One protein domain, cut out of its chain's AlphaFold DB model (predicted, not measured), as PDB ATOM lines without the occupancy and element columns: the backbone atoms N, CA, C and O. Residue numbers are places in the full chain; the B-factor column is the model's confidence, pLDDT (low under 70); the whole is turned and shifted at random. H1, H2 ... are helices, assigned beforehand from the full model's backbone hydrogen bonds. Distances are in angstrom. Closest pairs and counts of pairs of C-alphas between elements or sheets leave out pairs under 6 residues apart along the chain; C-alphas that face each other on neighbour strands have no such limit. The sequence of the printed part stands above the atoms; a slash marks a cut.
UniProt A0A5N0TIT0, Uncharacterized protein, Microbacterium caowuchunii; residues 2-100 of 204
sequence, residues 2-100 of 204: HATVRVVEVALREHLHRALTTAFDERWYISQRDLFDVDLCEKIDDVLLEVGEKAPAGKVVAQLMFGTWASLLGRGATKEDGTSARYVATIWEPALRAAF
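This is residues 2 to 100 of the 204 residues of an uncharacterized protein of Microbacterium caowuchunii (UniProt A0A5N0TIT0). One long helix, H1, makes one side of a compact body; the two short helices H4 and H5 lie between it and the second-longest helix, H3, on the far side. H2 sits between the end of H1 and H3, while H6 and then H7 bring the printed part back to H1, on which H7 packs. The long link of residues 73 to 86 loops out to Asp 81, at the end of the domain away from Ala 3. The printed part has 99 residues, with seven named helices in the order H1 to H7 and no named strand: all helix. It is compact, with a radius of gyration of the C-alphas of 12.9 A, and rounded, spanning 39 by 31 by 24 A.

Begin with H1, residues 2 to 23, the hub, which touches three other helices. Its residues 15 to 20 touch H7, residues 96 to 99; look at His 15 and Ala 99, the closest C-alphas, 5.2 A apart. Its residues 9 to 16 touch H5, residues 66 to 72, closest at C-alphas 9 and 66, 5.7 A; they run the same way at a tilt of 36 degrees, only just steep. Its residues 13 to 17 only just touch H4, residues 57 to 63, with 3 pairs of C-alphas within 8 A, the closest those of His 17 and Val 61 at 7.5 A; the tilt is shallow, 32 degrees, opposite ways. Farther out, H4 touches H3, residues 38 to 51, about perpendicular at 77 degrees, with the C-alphas of Val 47 and Val 60 closest at 6.3 A. Helix packing is mostly crossed, only just: one of these three tilts is shallow. H1 and H3 are apart. H2, residues 28 to 31, is close to H3 but not clearly touching, at C-alphas 29 and 44, 7.3 A. H6, residues 87 to 92, is close to H1 but not clearly touching, at C-alphas 20 and 91, 7.8 A; H6 and H7 meet only through their link. Every O i to N i+4 pair is within hydrogen-bond range in H1, H3, H4 and H5, and 1 of 2 in H6; H2 and H7 are too short for such a pair.

Find C-alpha 2 at (96.629, 66.875, 89.902); from there H1 runs 31.8 A to C-alpha 23 at (96.573, 97.946, 96.652). H3 covers 19.9 A, H4 10.3 A and H5 10.2 A. H2, H6 and H7 are shorter, and H7 ends with C-alpha 99 at (92.379, 87.983, 98.624).

The farthest C-alphas, those of Ala 3 and Asp 81, are 39.9 A apart. The printed part has no cut, and its one long link joins H5 to H6. The mean pLDDT of the printed part is 96.5, and no printed residue is under 70.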
ATOM      1  N   HIS A   2      95.911  65.861  90.689       90.94
ATOM      2  CA  HIS A   2      96.629  66.875  89.902       90.94
ATOM      3  C   HIS A   2      95.756  68.078  89.518       90.94
ATOM      4  O   HIS A   2      96.110  69.208  89.838       90.94
ATOM      5  N   ALA A   3      94.585  67.829  88.919       92.19
ATOM      6  CA  ALA A   3      93.663  68.884  88.499       92.19
ATOM      7  C   ALA A   3      93.249  69.806  89.661       92.19
ATOM      8  O   ALA A   3      93.364  71.020  89.541       92.19
ATOM      9  N   THR A   4      92.854  69.246  90.810       94.69
ATOM     10  CA  THR A   4      92.464  70.020  92.000       94.69
ATOM     11  C   THR A   4      93.584  70.948  92.469       94.69
ATOM     12  O   THR A   4      93.348  72.131  92.694       94.69
ATOM     13  N   VAL A   5      94.814  70.437  92.572       95.00
ATOM     14  CA  VAL A   5      95.967  71.238  93.017       95.00
ATOM     15  C   VAL A   5      96.296  72.341  92.006       95.00
ATOM     16  O   VAL A   5      96.576  73.467  92.406       95.00
ATOM     17  N   ARG A   6      96.204  72.057  90.702       94.75
ATOM     18  CA  ARG A   6      96.415  73.055  89.640       94.75
ATOM     19  C   ARG A   6      95.357  74.156  89.645       94.75
ATOM     20  O   ARG A   6      95.703  75.320  89.474       94.75
ATOM     21  N   VAL A   7      94.091  73.811  89.877       96.38
ATOM     22  CA  VAL A   7      93.016  74.804  90.016       96.38
ATOM     23  C   VAL A   7      93.290  75.723  91.206       96.38
ATOM     24  O   VAL A   7      93.171  76.936  91.068       96.38
ATOM     25  N   VAL A   8      93.725  75.172  92.345       97.25
ATOM     26  CA  VAL A   8      94.115  75.974  93.515       97.25
ATOM     27  C   VAL A   8      95.326  76.864  93.222       97.25
ATOM     28  O   VAL A   8      95.326  78.021  93.629       97.25
ATOM     29  N   GLU A   9      96.333  76.368  92.498       97.31
ATOM     30  CA  GLU A   9      97.501  77.155  92.067       97.31
ATOM     31  C   GLU A   9      97.080  78.372  91.234       97.31
ATOM     32  O   GLU A   9      97.468  79.500  91.545       97.31
ATOM     33  N   VAL A  10      96.233  78.158  90.222       97.12
ATOM     34  CA  VAL A  10      95.714  79.235  89.369       97.12
ATOM     35  C   VAL A  10      94.852  80.210  90.170       97.12
ATOM     36  O   VAL A  10      95.026  81.419  90.038       97.12
ATOM     37  N   ALA A  11      93.957  79.700  91.019       97.75
ATOM     38  CA  ALA A  11      93.082  80.531  91.835       97.75
ATOM     39  C   ALA A  11      93.878  81.390  92.821       97.75
ATOM     40  O   ALA A  11      93.631  82.591  92.896       97.75
ATOM     41  N   LEU A  12      94.854  80.817  93.534       98.06
ATOM     42  CA  LEU A  12      95.700  81.568  94.460       98.06
ATOM     43  C   LEU A  12      96.429  82.690  93.724       98.06
ATOM     44  O   LEU A  12      96.347  83.841  94.141       98.06
ATOM     45  N   ARG A  13      97.103  82.359  92.618       97.69
ATOM     46  CA  ARG A  13      97.820  83.335  91.794       97.69
ATOM     47  C   ARG A  13      96.917  84.495  91.386       97.69
ATOM     48  O   ARG A  13      97.287  85.647  91.578       97.69
ATOM     49  N   GLU A  14      95.742  84.185  90.846       97.62
ATOM     50  CA  GLU A  14      94.804  85.198  90.364       97.62
ATOM     51  C   GLU A  14      94.318  86.111  91.495       97.62
ATOM     52  O   GLU A  14      94.343  87.334  91.364       97.62
ATOM     53  N   HIS A  15      93.921  85.537  92.633       98.00
ATOM     54  CA  HIS A  15      93.424  86.315  93.768       98.00
ATOM     55  C   HIS A  15      94.523  87.182  94.390       98.00
ATOM     56  O   HIS A  15      94.279  88.354  94.678       98.00
ATOM     57  N   LEU A  16      95.740  86.648  94.559       98.12
ATOM     58  CA  LEU A  16      96.856  87.434  95.089       98.12
ATOM     59  C   LEU A  16      97.269  88.539  94.116       98.12
ATOM     60  O   LEU A  16      97.476  89.668  94.552       98.12
ATOM     61  N   HIS A  17      97.343  88.250  92.812       98.12
ATOM     62  CA  HIS A  17      97.670  89.263  91.813       98.12
ATOM     63  C   HIS A  17      96.648  90.402  91.813       98.12
ATOM     64  O   HIS A  17      97.053  91.558  91.890       98.12
ATOM     65  N   ARG A  18      95.343  90.097  91.801       98.25
ATOM     66  CA  ARG A  18      94.284  91.118  91.859       98.25
ATOM     67  C   ARG A  18      94.350  91.958  93.130       98.25
ATOM     68  O   ARG A  18      94.195  93.175  93.059       98.25
ATOM     69  N   ALA A  19      94.591  91.329  94.281       98.12
ATOM     70  CA  ALA A  19      94.719  92.040  95.548       98.12
ATOM     71  C   ALA A  19      95.933  92.986  95.553       98.12
ATOM     72  O   ALA A  19      95.803  94.146  95.933       98.12
ATOM     73  N   LEU A  20      97.089  92.524  95.062       98.38
ATOM     74  CA  LEU A  20      98.292  93.350  94.909       98.38
ATOM     75  C   LEU A  20      98.078  94.494  93.918       98.38
ATOM     76  O   LEU A  20      98.483  95.618  94.188       98.38
ATOM     77  N   THR A  21      97.391  94.232  92.808       98.44
ATOM     78  CA  THR A  21      97.063  95.256  91.812       98.44
ATOM     79  C   THR A  21      96.101  96.308  92.337       98.44
ATOM     80  O   THR A  21      96.244  97.476  92.002       98.44
ATOM     81  N   THR A  22      95.157  95.914  93.187       98.31
ATOM     82  CA  THR A  22      94.221  96.853  93.818       98.31
ATOM     83  C   THR A  22      94.923  97.752  94.837       98.31
ATOM     84  O   THR A  22      94.595  98.930  94.936       98.31
ATOM     85  N   ALA A  23      95.872  97.207  95.603       97.94
ATOM     86  CA  ALA A  23      96.573  97.946  96.652       97.94
ATOM     87  C   ALA A  23      97.748  98.793  96.133       97.94
ATOM     88  O   ALA A  23      98.072  99.816  96.733       97.94
ATOM     89  N   PHE A  24      98.392  98.354  95.050       97.38
ATOM     90  CA  PHE A  24      99.570  98.993  94.471       97.38
ATOM     91  C   PHE A  24      99.289  99.384  93.016       97.38
ATOM     92  O   PHE A  24      98.752 100.459  92.763       97.38
ATOM     93  N   ASP A  25      99.615  98.503  92.066       97.62
ATOM     94  CA  ASP A  25      99.335  98.663  90.642       97.62
ATOM     95  C   ASP A  25      99.485  97.324  89.889       97.62
ATOM     96  O   ASP A  25      99.879  96.291  90.443       97.62
ATOM     97  N   GLU A  26      99.155  97.316  88.599       97.44
ATOM     98  CA  GLU A  26      99.197  96.118  87.752       97.44
ATOM     99  C   GLU A  26     100.590  95.459  87.706       97.44
ATOM    100  O   GLU A  26     100.707  94.233  87.651       97.44
ATOM    101  N   ARG A  27     101.655  96.260  87.787       97.44
ATOM    102  CA  ARG A  27     103.054  95.822  87.768       97.44
ATOM    103  C   ARG A  27     103.720  96.021  89.132       97.44
ATOM    104  O   ARG A  27     104.901  96.356  89.196       97.44
ATOM    105  N   TRP A  28     102.983  95.720  90.205       97.62
ATOM    106  CA  TRP A  28     103.440  95.759  91.600       97.62
ATOM    107  C   TRP A  28     104.823  95.124  91.814       97.62
ATOM    108  O   TRP A  28     105.597  95.583  92.645       97.62
ATOM    109  N   TYR A  29     105.151  94.079  91.054       96.44
ATOM    110  CA  TYR A  29     106.419  93.350  91.136       96.44
ATOM    111  C   TYR A  29     107.632  94.174  90.663       96.44
ATOM    112  O   TYR A  29     108.760  93.839  91.002       96.44
ATOM    113  N   ILE A  30     107.405  95.260  89.915       95.81
ATOM    114  CA  ILE A  30     108.419  96.252  89.535       95.81
ATOM    115  C   ILE A  30     108.327  97.473  90.447       95.81
ATOM    116  O   ILE A  30     109.331  97.909  90.999       95.81
ATOM    117  N   SER A  31     107.131  98.044  90.609       96.56
ATOM    118  CA  SER A  31     106.961  99.316  91.324       96.56
ATOM    119  C   SER A  31     107.214  99.208  92.828       96.56
ATOM    120  O   SER A  31     107.632 100.182  93.447       96.56
ATOM    121  N   GLN A  32     106.981  98.031  93.415       96.62
ATOM    122  CA  GLN A  32     107.162  97.755  94.840       96.62
ATOM    123  C   GLN A  32     108.383  96.864  95.110       96.62
ATOM    124  O   GLN A  32     108.413  96.173  96.128       96.62
ATOM    125  N   ARG A  33     109.382  96.852  94.213       95.19
ATOM    126  CA  ARG A  33     110.559  95.963  94.298       95.19
ATOM    127  C   ARG A  33     111.252  96.022  95.667       95.19
ATOM    128  O   ARG A  33     111.595  94.984  96.221       95.19
ATOM    129  N   ASP A  34     111.323  97.206  96.273       95.75
ATOM    130  CA  ASP A  34     111.937  97.436  97.592       95.75
ATOM    131  C   ASP A  34     111.197  96.774  98.772       95.75
ATOM    132  O   ASP A  34     111.718  96.726  99.895       95.75
ATOM    133  N   LEU A  35     109.972  96.280  98.561       96.06
ATOM    134  CA  LEU A  35     109.213  95.538  99.568       96.06
ATOM    135  C   LEU A  35     109.556  94.045  99.582       96.06
ATOM    136  O   LEU A  35     109.268  93.390 100.591       96.06
ATOM    137  N   PHE A  36     110.129  93.517  98.495       97.00
ATOM    138  CA  PHE A  36     110.337  92.089  98.266       97.00
ATOM    139  C   PHE A  36     111.711  91.604  98.725       97.00
ATOM    140  O   PHE A  36     112.685  92.351  98.767       97.00
ATOM    141  N   ASP A  37     111.770  90.335  99.125       97.50
ATOM    142  CA  ASP A  37     113.032  89.651  99.382       97.50
ATOM    143  C   ASP A  37     113.744  89.265  98.080       97.50
ATOM    144  O   ASP A  37     113.139  89.188  97.012       97.50
ATOM    145  N   VAL A  38     115.052  89.017  98.199       97.56
ATOM    146  CA  VAL A  38     115.942  88.713  97.067       97.56
ATOM    147  C   VAL A  38     115.418  87.538  96.236       97.56
ATOM    148  O   VAL A  38     115.333  87.650  95.023       97.56
ATOM    149  N   ASP A  39     114.977  86.454  96.886       97.06
ATOM    150  CA  ASP A  39     114.467  85.250  96.205       97.06
ATOM    151  C   ASP A  39     113.238  85.537  95.323       97.06
ATOM    152  O   ASP A  39     113.083  84.938  94.257       97.06
ATOM    153  N   LEU A  40     112.346  86.439  95.743       97.00
ATOM    154  CA  LEU A  40     111.217  86.845  94.911       97.00
ATOM    155  C   LEU A  40     111.670  87.739  93.751       97.00
ATOM    156  O   LEU A  40     111.228  87.508  92.625       97.00
ATOM    157  N   CYS A  41     112.538  88.719  94.013       97.44
ATOM    158  CA  CYS A  41     113.080  89.604  92.980       97.44
ATOM    159  C   CYS A  41     113.791  88.810  91.877       97.44
ATOM    160  O   CYS A  41     113.445  88.972  90.712       97.44
ATOM    161  N   GLU A  42     114.678  87.882  92.239       97.56
ATOM    162  CA  GLU A  42     115.401  87.027  91.288       97.56
ATOM    163  C   GLU A  42     114.441  86.221  90.401       97.56
ATOM    164  O   GLU A  42     114.579  86.207  89.183       97.56
ATOM    165  N   LYS A  43     113.391  85.622  90.981       97.88
ATOM    166  CA  LYS A  43     112.380  84.878  90.205       97.88
ATOM    167  C   LYS A  43     111.598  85.758  89.239       97.88
ATOM    168  O   LYS A  43     111.185  85.285  88.182       97.88
ATOM    169  N   ILE A  44     111.315  87.000  89.621       97.50
ATOM    170  CA  ILE A  44     110.647  87.963  88.742       97.50
ATOM    171  C   ILE A  44     111.595  88.364  87.611       97.50
ATOM    172  O   ILE A  44     111.167  88.376  86.457       97.50
ATOM    173  N   ASP A  45     112.856  88.646  87.930       97.38
ATOM    174  CA  ASP A  45     113.879  89.054  86.967       97.38
ATOM    175  C   ASP A  45     114.133  87.937  85.936       97.38
ATOM    176  O   ASP A  45     114.076  88.199  84.734       97.38
ATOM    177  N   ASP A  46     114.263  86.679  86.372       97.94
ATOM    178  CA  ASP A  46     114.374  85.504  85.492       97.94
ATOM    179  C   ASP A  46     113.190  85.398  84.519       97.94
ATOM    180  O   ASP A  46     113.362  85.206  83.311       97.94
ATOM    181  N   VAL A  47     111.965  85.573  85.025       97.75
ATOM    182  CA  VAL A  47     110.765  85.554  84.183       97.75
ATOM    183  C   VAL A  47     110.773  86.723  83.201       97.75
ATOM    184  O   VAL A  47     110.443  86.528  82.033       97.75
ATOM    185  N   LEU A  48     111.130  87.935  83.635       97.31
ATOM    186  CA  LEU A  48     111.180  89.114  82.764       97.31
ATOM    187  C   LEU A  48     112.231  88.963  81.659       97.31
ATOM    188  O   LEU A  48     111.969  89.393  80.534       97.31
ATOM    189  N   LEU A  49     113.362  88.314  81.944       97.56
ATOM    190  CA  LEU A  49     114.364  87.950  80.941       97.56
ATOM    191  C   LEU A  49     113.798  86.962  79.911       97.56
ATOM    192  O   LEU A  49     114.040  87.122  78.715       97.56
ATOM    193  N   GLU A  50     113.007  85.978  80.347       97.06
ATOM    194  CA  GLU A  50     112.401  84.981  79.458       97.06
ATOM    195  C   GLU A  50     111.267  85.563  78.597       97.06
ATOM    196  O   GLU A  50     111.203  85.338  77.385       97.06
ATOM    197  N   VAL A  51     110.332  86.301  79.206       96.75
ATOM    198  CA  VAL A  51     109.112  86.758  78.518       96.75
ATOM    199  C   VAL A  51     109.217  88.156  77.911       96.75
ATOM    200  O   VAL A  51     108.351  88.506  77.098       96.75
ATOM    201  N   GLY A  52     110.246  88.916  78.294       95.81
ATOM    202  CA  GLY A  52     110.516  90.306  77.928       95.81
ATOM    203  C   GLY A  52     109.942  91.328  78.920       95.81
ATOM    204  O   GLY A  52     108.799  91.217  79.359       95.81
ATOM    205  N   GLU A  53     110.684  92.406  79.195       92.19
ATOM    206  CA  GLU A  53     110.303  93.465  80.153       92.19
ATOM    207  C   GLU A  53     108.973  94.173  79.836       92.19
ATOM    208  O   GLU A  53     108.313  94.727  80.719       92.19
ATOM    209  N   LYS A  54     108.562  94.174  78.565       94.06
ATOM    210  CA  LYS A  54     107.300  94.773  78.095       94.06
ATOM    211  C   LYS A  54     106.148  93.768  78.028       94.06
ATOM    212  O   LYS A  54     105.085  94.104  77.510       94.06
ATOM    213  N   ALA A  55     106.349  92.537  78.503       96.25
ATOM    214  CA  ALA A  55     105.293  91.540  78.556       96.25
ATOM    215  C   ALA A  55     104.104  92.037  79.400       96.25
ATOM    216  O   ALA A  55     104.311  92.696  80.424       96.25
ATOM    217  N   PRO A  56     102.861  91.686  79.020       96.81
ATOM    218  CA  PRO A  56     101.693  91.947  79.855       96.81
ATOM    219  C   PRO A  56     101.871  91.357  81.257       96.81
ATOM    220  O   PRO A  56     102.404  90.252  81.397       96.81
ATOM    221  N   ALA A  57     101.376  92.044  82.291       96.56
ATOM    222  CA  ALA A  57     101.555  91.617  83.681       96.56
ATOM    223  C   ALA A  57     101.038  90.197  83.935       96.56
ATOM    224  O   ALA A  57     101.732  89.392  84.553       96.56
ATOM    225  N   GLY A  58      99.884  89.852  83.355       95.75
ATOM    226  CA  GLY A  58      99.336  88.499  83.419       95.75
ATOM    227  C   GLY A  58     100.271  87.423  82.852       95.75
ATOM    228  O   GLY A  58     100.294  86.317  83.380       95.75
ATOM    229  N   LYS A  59     101.091  87.734  81.833       96.94
ATOM    230  CA  LYS A  59     102.087  86.794  81.283       96.94
ATOM    231  C   LYS A  59     103.227  86.560  82.276       96.94
ATOM    232  O   LYS A  59     103.594  85.411  82.485       96.94
ATOM    233  N   VAL A  60     103.739  87.620  82.905       97.69
ATOM    234  CA  VAL A  60     104.797  87.538  83.934       97.69
ATOM    235  C   VAL A  60     104.294  86.747  85.142       97.69
ATOM    236  O   VAL A  60     104.859  85.721  85.510       97.69
ATOM    237  N   VAL A  61     103.160  87.166  85.705       97.00
ATOM    238  CA  VAL A  61     102.505  86.506  86.841       97.00
ATOM    239  C   VAL A  61     102.229  85.034  86.546       97.00
ATOM    240  O   VAL A  61     102.418  84.191  87.423       97.00
ATOM    241  N   ALA A  62     101.819  84.700  85.318       96.38
ATOM    242  CA  ALA A  62     101.502  83.329  84.956       96.38
ATOM    243  C   ALA A  62     102.703  82.372  84.958       96.38
ATOM    244  O   ALA A  62     102.488  81.179  85.177       96.38
ATOM    245  N   GLN A  63     103.923  82.879  84.756       97.38
ATOM    246  CA  GLN A  63     105.153  82.077  84.791       97.38
ATOM    247  C   GLN A  63     105.663  81.819  86.214       97.38
ATOM    248  O   GLN A  63     106.419  80.876  86.444       97.38
ATOM    249  N   LEU A  64     105.224  82.607  87.200       97.31
ATOM    250  CA  LEU A  64     105.611  82.388  88.590       97.31
ATOM    251  C   LEU A  64     104.989  81.095  89.131       97.31
ATOM    252  O   LEU A  64     103.767  80.924  89.172       97.31
ATOM    253  N   MET A  65     105.856  80.203  89.607       95.62
ATOM    254  CA  MET A  65     105.486  78.901  90.160       95.62
ATOM    255  C   MET A  65     104.702  79.034  91.472       95.62
ATOM    256  O   MET A  65     104.887  79.981  92.234       95.62
ATOM    257  N   PHE A  66     103.877  78.032  91.799       96.06
ATOM    258  CA  PHE A  66     103.083  78.010  93.036       96.06
ATOM    259  C   PHE A  66     103.877  78.316  94.318       96.06
ATOM    260  O   PHE A  66     103.384  79.012  95.205       96.06
ATOM    261  N   GLY A  67     105.125  77.843  94.399       95.81
ATOM    262  CA  GLY A  67     106.022  78.123  95.519       95.81
ATOM    263  C   GLY A  67     106.251  79.619  95.759       95.81
ATOM    264  O   GLY A  67     106.286  80.033  96.913       95.81
ATOM    265  N   THR A  68     106.324  80.435  94.705       96.81
ATOM    266  CA  THR A  68     106.471  81.896  94.801       96.81
ATOM    267  C   THR A  68     105.277  82.520  95.527       96.81
ATOM    268  O   THR A  68     105.436  83.262  96.498       96.81
ATOM    269  N   TRP A  69     104.063  82.133  95.131       97.50
ATOM    270  CA  TRP A  69     102.821  82.606  95.746       97.50
ATOM    271  C   TRP A  69     102.666  82.124  97.191       97.50
ATOM    272  O   TRP A  69     102.235  82.878  98.062       97.50
ATOM    273  N   ALA A  70     103.069  80.885  97.481       96.19
ATOM    274  CA  ALA A  70     103.090  80.362  98.843       96.19
ATOM    275  C   ALA A  70     104.101  81.101  99.744       96.19
ATOM    276  O   ALA A  70     103.815  81.339 100.924       96.19
ATOM    277  N   SER A  71     105.260  81.496  99.204       95.12
ATOM    278  CA  SER A  71     106.280  82.274  99.920       95.12
ATOM    279  C   SER A  71     105.816  83.690 100.265       95.12
ATOM    280  O   SER A  71     106.082  84.144 101.380       95.12
ATOM    281  N   LEU A  72     105.043  84.346  99.391       96.19
ATOM    282  CA  LEU A  72     104.443  85.667  99.646       96.19
ATOM    283  C   LEU A  72     103.530  85.694 100.885       96.19
ATOM    284  O   LEU A  72     103.479  86.688 101.605       96.19
ATOM    285  N   LEU A  73     102.878  84.574 101.218       96.81
ATOM    286  CA  LEU A  73     102.093  84.426 102.458       96.81
ATOM    287  C   LEU A  73     102.975  84.348 103.726       96.81
ATOM    288  O   LEU A  73     102.475  84.246 104.856       96.81
ATOM    289  N   GLY A  74     104.297  84.348 103.547       95.38
ATOM    290  CA  GLY A  74     105.351  84.281 104.549       95.38
ATOM    291  C   GLY A  74     105.554  85.550 105.369       95.38
ATOM    292  O   GLY A  74     104.670  86.390 105.516       95.38
ATOM    293  N   ARG A  75     106.698  85.627 106.051       95.12
ATOM    294  CA  ARG A  75     107.098  86.830 106.803       95.12
ATOM    295  C   ARG A  75     107.993  87.761 105.977       95.12
ATOM    296  O   ARG A  75     108.170  88.892 106.411       95.12
ATOM    297  N   GLY A  76     108.458  87.306 104.813       94.75
ATOM    298  CA  GLY A  76     109.595  87.872 104.092       94.75
ATOM    299  C   GLY A  76     110.918  87.300 104.610       94.75
ATOM    300  O   GLY A  76     110.975  86.767 105.727       94.75
ATOM    301  N   ALA A  77     111.944  87.365 103.770       95.69
ATOM    302  CA  ALA A  77     113.327  87.032 104.097       95.69
ATOM    303  C   ALA A  77     114.213  88.295 104.061       95.69
ATOM    304  O   ALA A  77     113.853  89.317 104.645       95.69
ATOM    305  N   THR A  78     115.378  88.224 103.425       97.25
ATOM    306  CA  THR A  78     116.340  89.329 103.313       97.25
ATOM    307  C   THR A  78     116.139  90.066 101.990       97.25
ATOM    308  O   THR A  78     115.904  89.422 100.970       97.25
ATOM    309  N   LYS A  79     116.222  91.398 102.010       96.88
ATOM    310  CA  LYS A  79     116.206  92.271 100.825       96.88
ATOM    311  C   LYS A  79     117.620  92.500 100.282       96.88
ATOM    312  O   LYS A  79     118.598  92.200 100.963       96.88
ATOM    313  N   GLU A  80     117.729  93.078  99.087       93.06
ATOM    314  CA  GLU A  80     119.024  93.408  98.461       93.06
ATOM    315  C   GLU A  80     119.873  94.364  99.316       93.06
ATOM    316  O   GLU A  80     121.090  94.221  99.389       93.06
ATOM    317  N   ASP A  81     119.233  95.290 100.037       93.69
ATOM    318  CA  ASP A  81     119.891  96.231 100.958       93.69
ATOM    319  C   ASP A  81     120.363  95.593 102.287       93.69
ATOM    320  O   ASP A  81     120.857  96.287 103.177       93.69
ATOM    321  N   GLY A  82     120.190  94.276 102.453       94.12
ATOM    322  CA  GLY A  82     120.549  93.524 103.658       94.12
ATOM    323  C   GLY A  82     119.542  93.628 104.809       94.12
ATOM    324  O   GLY A  82     119.697  92.940 105.821       94.12
ATOM    325  N   THR A  83     118.490  94.441 104.686       96.00
ATOM    326  CA  THR A  83     117.432  94.545 105.700       96.00
ATOM    327  C   THR A  83     116.368  93.456 105.516       96.00
ATOM    328  O   THR A  83     116.275  92.801 104.477       96.00
ATOM    329  N   SER A  84     115.548  93.205 106.540       95.75
ATOM    330  CA  SER A  84     114.479  92.202 106.447       95.75
ATOM    331  C   SER A  84     113.271  92.711 105.663       95.75
ATOM    332  O   SER A  84     112.707  93.760 105.983       95.75
ATOM    333  N   ALA A  85     112.796  91.908 104.716       96.25
ATOM    334  CA  ALA A  85     111.487  92.081 104.113       96.25
ATOM    335  C   ALA A  85     110.408  91.802 105.170       96.25
ATOM    336  O   ALA A  85     110.450  90.800 105.884       96.25
ATOM    337  N   ARG A  86     109.429  92.704 105.298       96.50
ATOM    338  CA  ARG A  86     108.398  92.652 106.350       96.50
ATOM    339  C   ARG A  86     107.020  92.378 105.765       96.50
ATOM    340  O   ARG A  86     106.083  93.128 106.033       96.50
ATOM    341  N   TYR A  87     106.877  91.263 105.044       97.25
ATOM    342  CA  TYR A  87     105.676  90.948 104.253       97.25
ATOM    343  C   TYR A  87     104.380  91.057 105.045       97.25
ATOM    344  O   TYR A  87     103.366  91.454 104.492       97.25
ATOM    345  N   VAL A  88     104.396  90.765 106.348       96.31
ATOM    346  CA  VAL A  88     103.199  90.913 107.186       96.31
ATOM    347  C   VAL A  88     102.680  92.356 107.190       96.31
ATOM    348  O   VAL A  88     101.494  92.581 106.985       96.31
ATOM    349  N   ALA A  89     103.564  93.326 107.414       96.69
ATOM    350  CA  ALA A  89     103.184  94.729 107.534       96.69
ATOM    351  C   ALA A  89     103.082  95.426 106.170       96.69
ATOM    352  O   ALA A  89     102.272  96.331 106.020       96.69
ATOM    353  N   THR A  90     103.901  95.019 105.196       96.00
ATOM    354  CA  THR A  90     104.045  95.740 103.922       96.00
ATOM    355  C   THR A  90     103.239  95.148 102.773       96.00
ATOM    356  O   THR A  90     102.967  95.859 101.818       96.00
ATOM    357  N   ILE A  91     102.837  93.874 102.847       96.19
ATOM    358  CA  ILE A  91     102.132  93.188 101.749       96.19
ATOM    359  C   ILE A  91     100.832  92.542 102.240       96.19
ATOM    360  O   ILE A  91      99.782  92.684 101.621       96.19
ATOM    361  N   TRP A  92     100.872  91.832 103.367       97.12
ATOM    362  CA  TRP A  92      99.732  91.079 103.877       97.12
ATOM    363  C   TRP A  92      98.597  91.981 104.353       97.12
ATOM    364  O   TRP A  92      97.501  91.871 103.810       97.12
ATOM    365  N   GLU A  93      98.837  92.849 105.345       95.81
ATOM    366  CA  GLU A  93      97.779  93.740 105.851       95.81
ATOM    367  C   GLU A  93      97.284  94.731 104.784       95.81
ATOM    368  O   GLU A  93      96.069  94.886 104.677       95.81
ATOM    369  N   PRO A  94      98.151  95.355 103.954       96.12
ATOM    370  CA  PRO A  94      97.683  96.304 102.943       96.12
ATOM    371  C   PRO A  94      96.990  95.657 101.737       96.12
ATOM    372  O   PRO A  94      96.144  96.301 101.123       96.12
ATOM    373  N   ALA A  95      97.347  94.417 101.375       96.81
ATOM    374  CA  ALA A  95      96.902  93.799 100.125       96.81
ATOM    375  C   ALA A  95      96.395  92.357 100.295       96.81
ATOM    376  O   ALA A  95      95.205  92.092 100.120       96.81
ATOM    377  N   LEU A  96      97.270  91.396 100.627       97.06
ATOM    378  CA  LEU A  96      96.951  89.964 100.459       97.06
ATOM    379  C   LEU A  96      95.806  89.476 101.342       97.06
ATOM    380  O   LEU A  96      95.139  88.512 100.977       97.06
ATOM    381  N   ARG A  97      95.558  90.114 102.488       96.31
ATOM    382  CA  ARG A  97      94.432  89.761 103.357       96.31
ATOM    383  C   ARG A  97      93.094  89.839 102.612       96.31
ATOM    384  O   ARG A  97      92.250  88.977 102.829       96.31
ATOM    385  N   ALA A  98      92.928  90.813 101.715       95.38
ATOM    386  CA  ALA A  98      91.704  90.999 100.934       95.38
ATOM    387  C   ALA A  98      91.475  89.902  99.877       95.38
ATOM    388  O   ALA A  98      90.368  89.768  99.363       95.38
ATOM    389  N   ALA A  99      92.497  89.098  99.562       96.56
ATOM    390  CA  ALA A  99      92.379  87.983  98.624       96.56
ATOM    391  C   ALA A  99      91.608  86.781  99.200       96.56
ATOM    392  O   ALA A  99      91.240  85.880  98.447       96.56
ATOM    393  N   PHE A 100      91.393  86.743 100.519       96.12
ATOM    394  CA  PHE A 100      90.746  85.634 101.215       96.12
ATOM    395  C   PHE A 100      89.384  86.073 101.761       96.12
ATOM    396  O   PHE A 100      89.292  87.046 102.508       96.12
TER     397      PHE A 100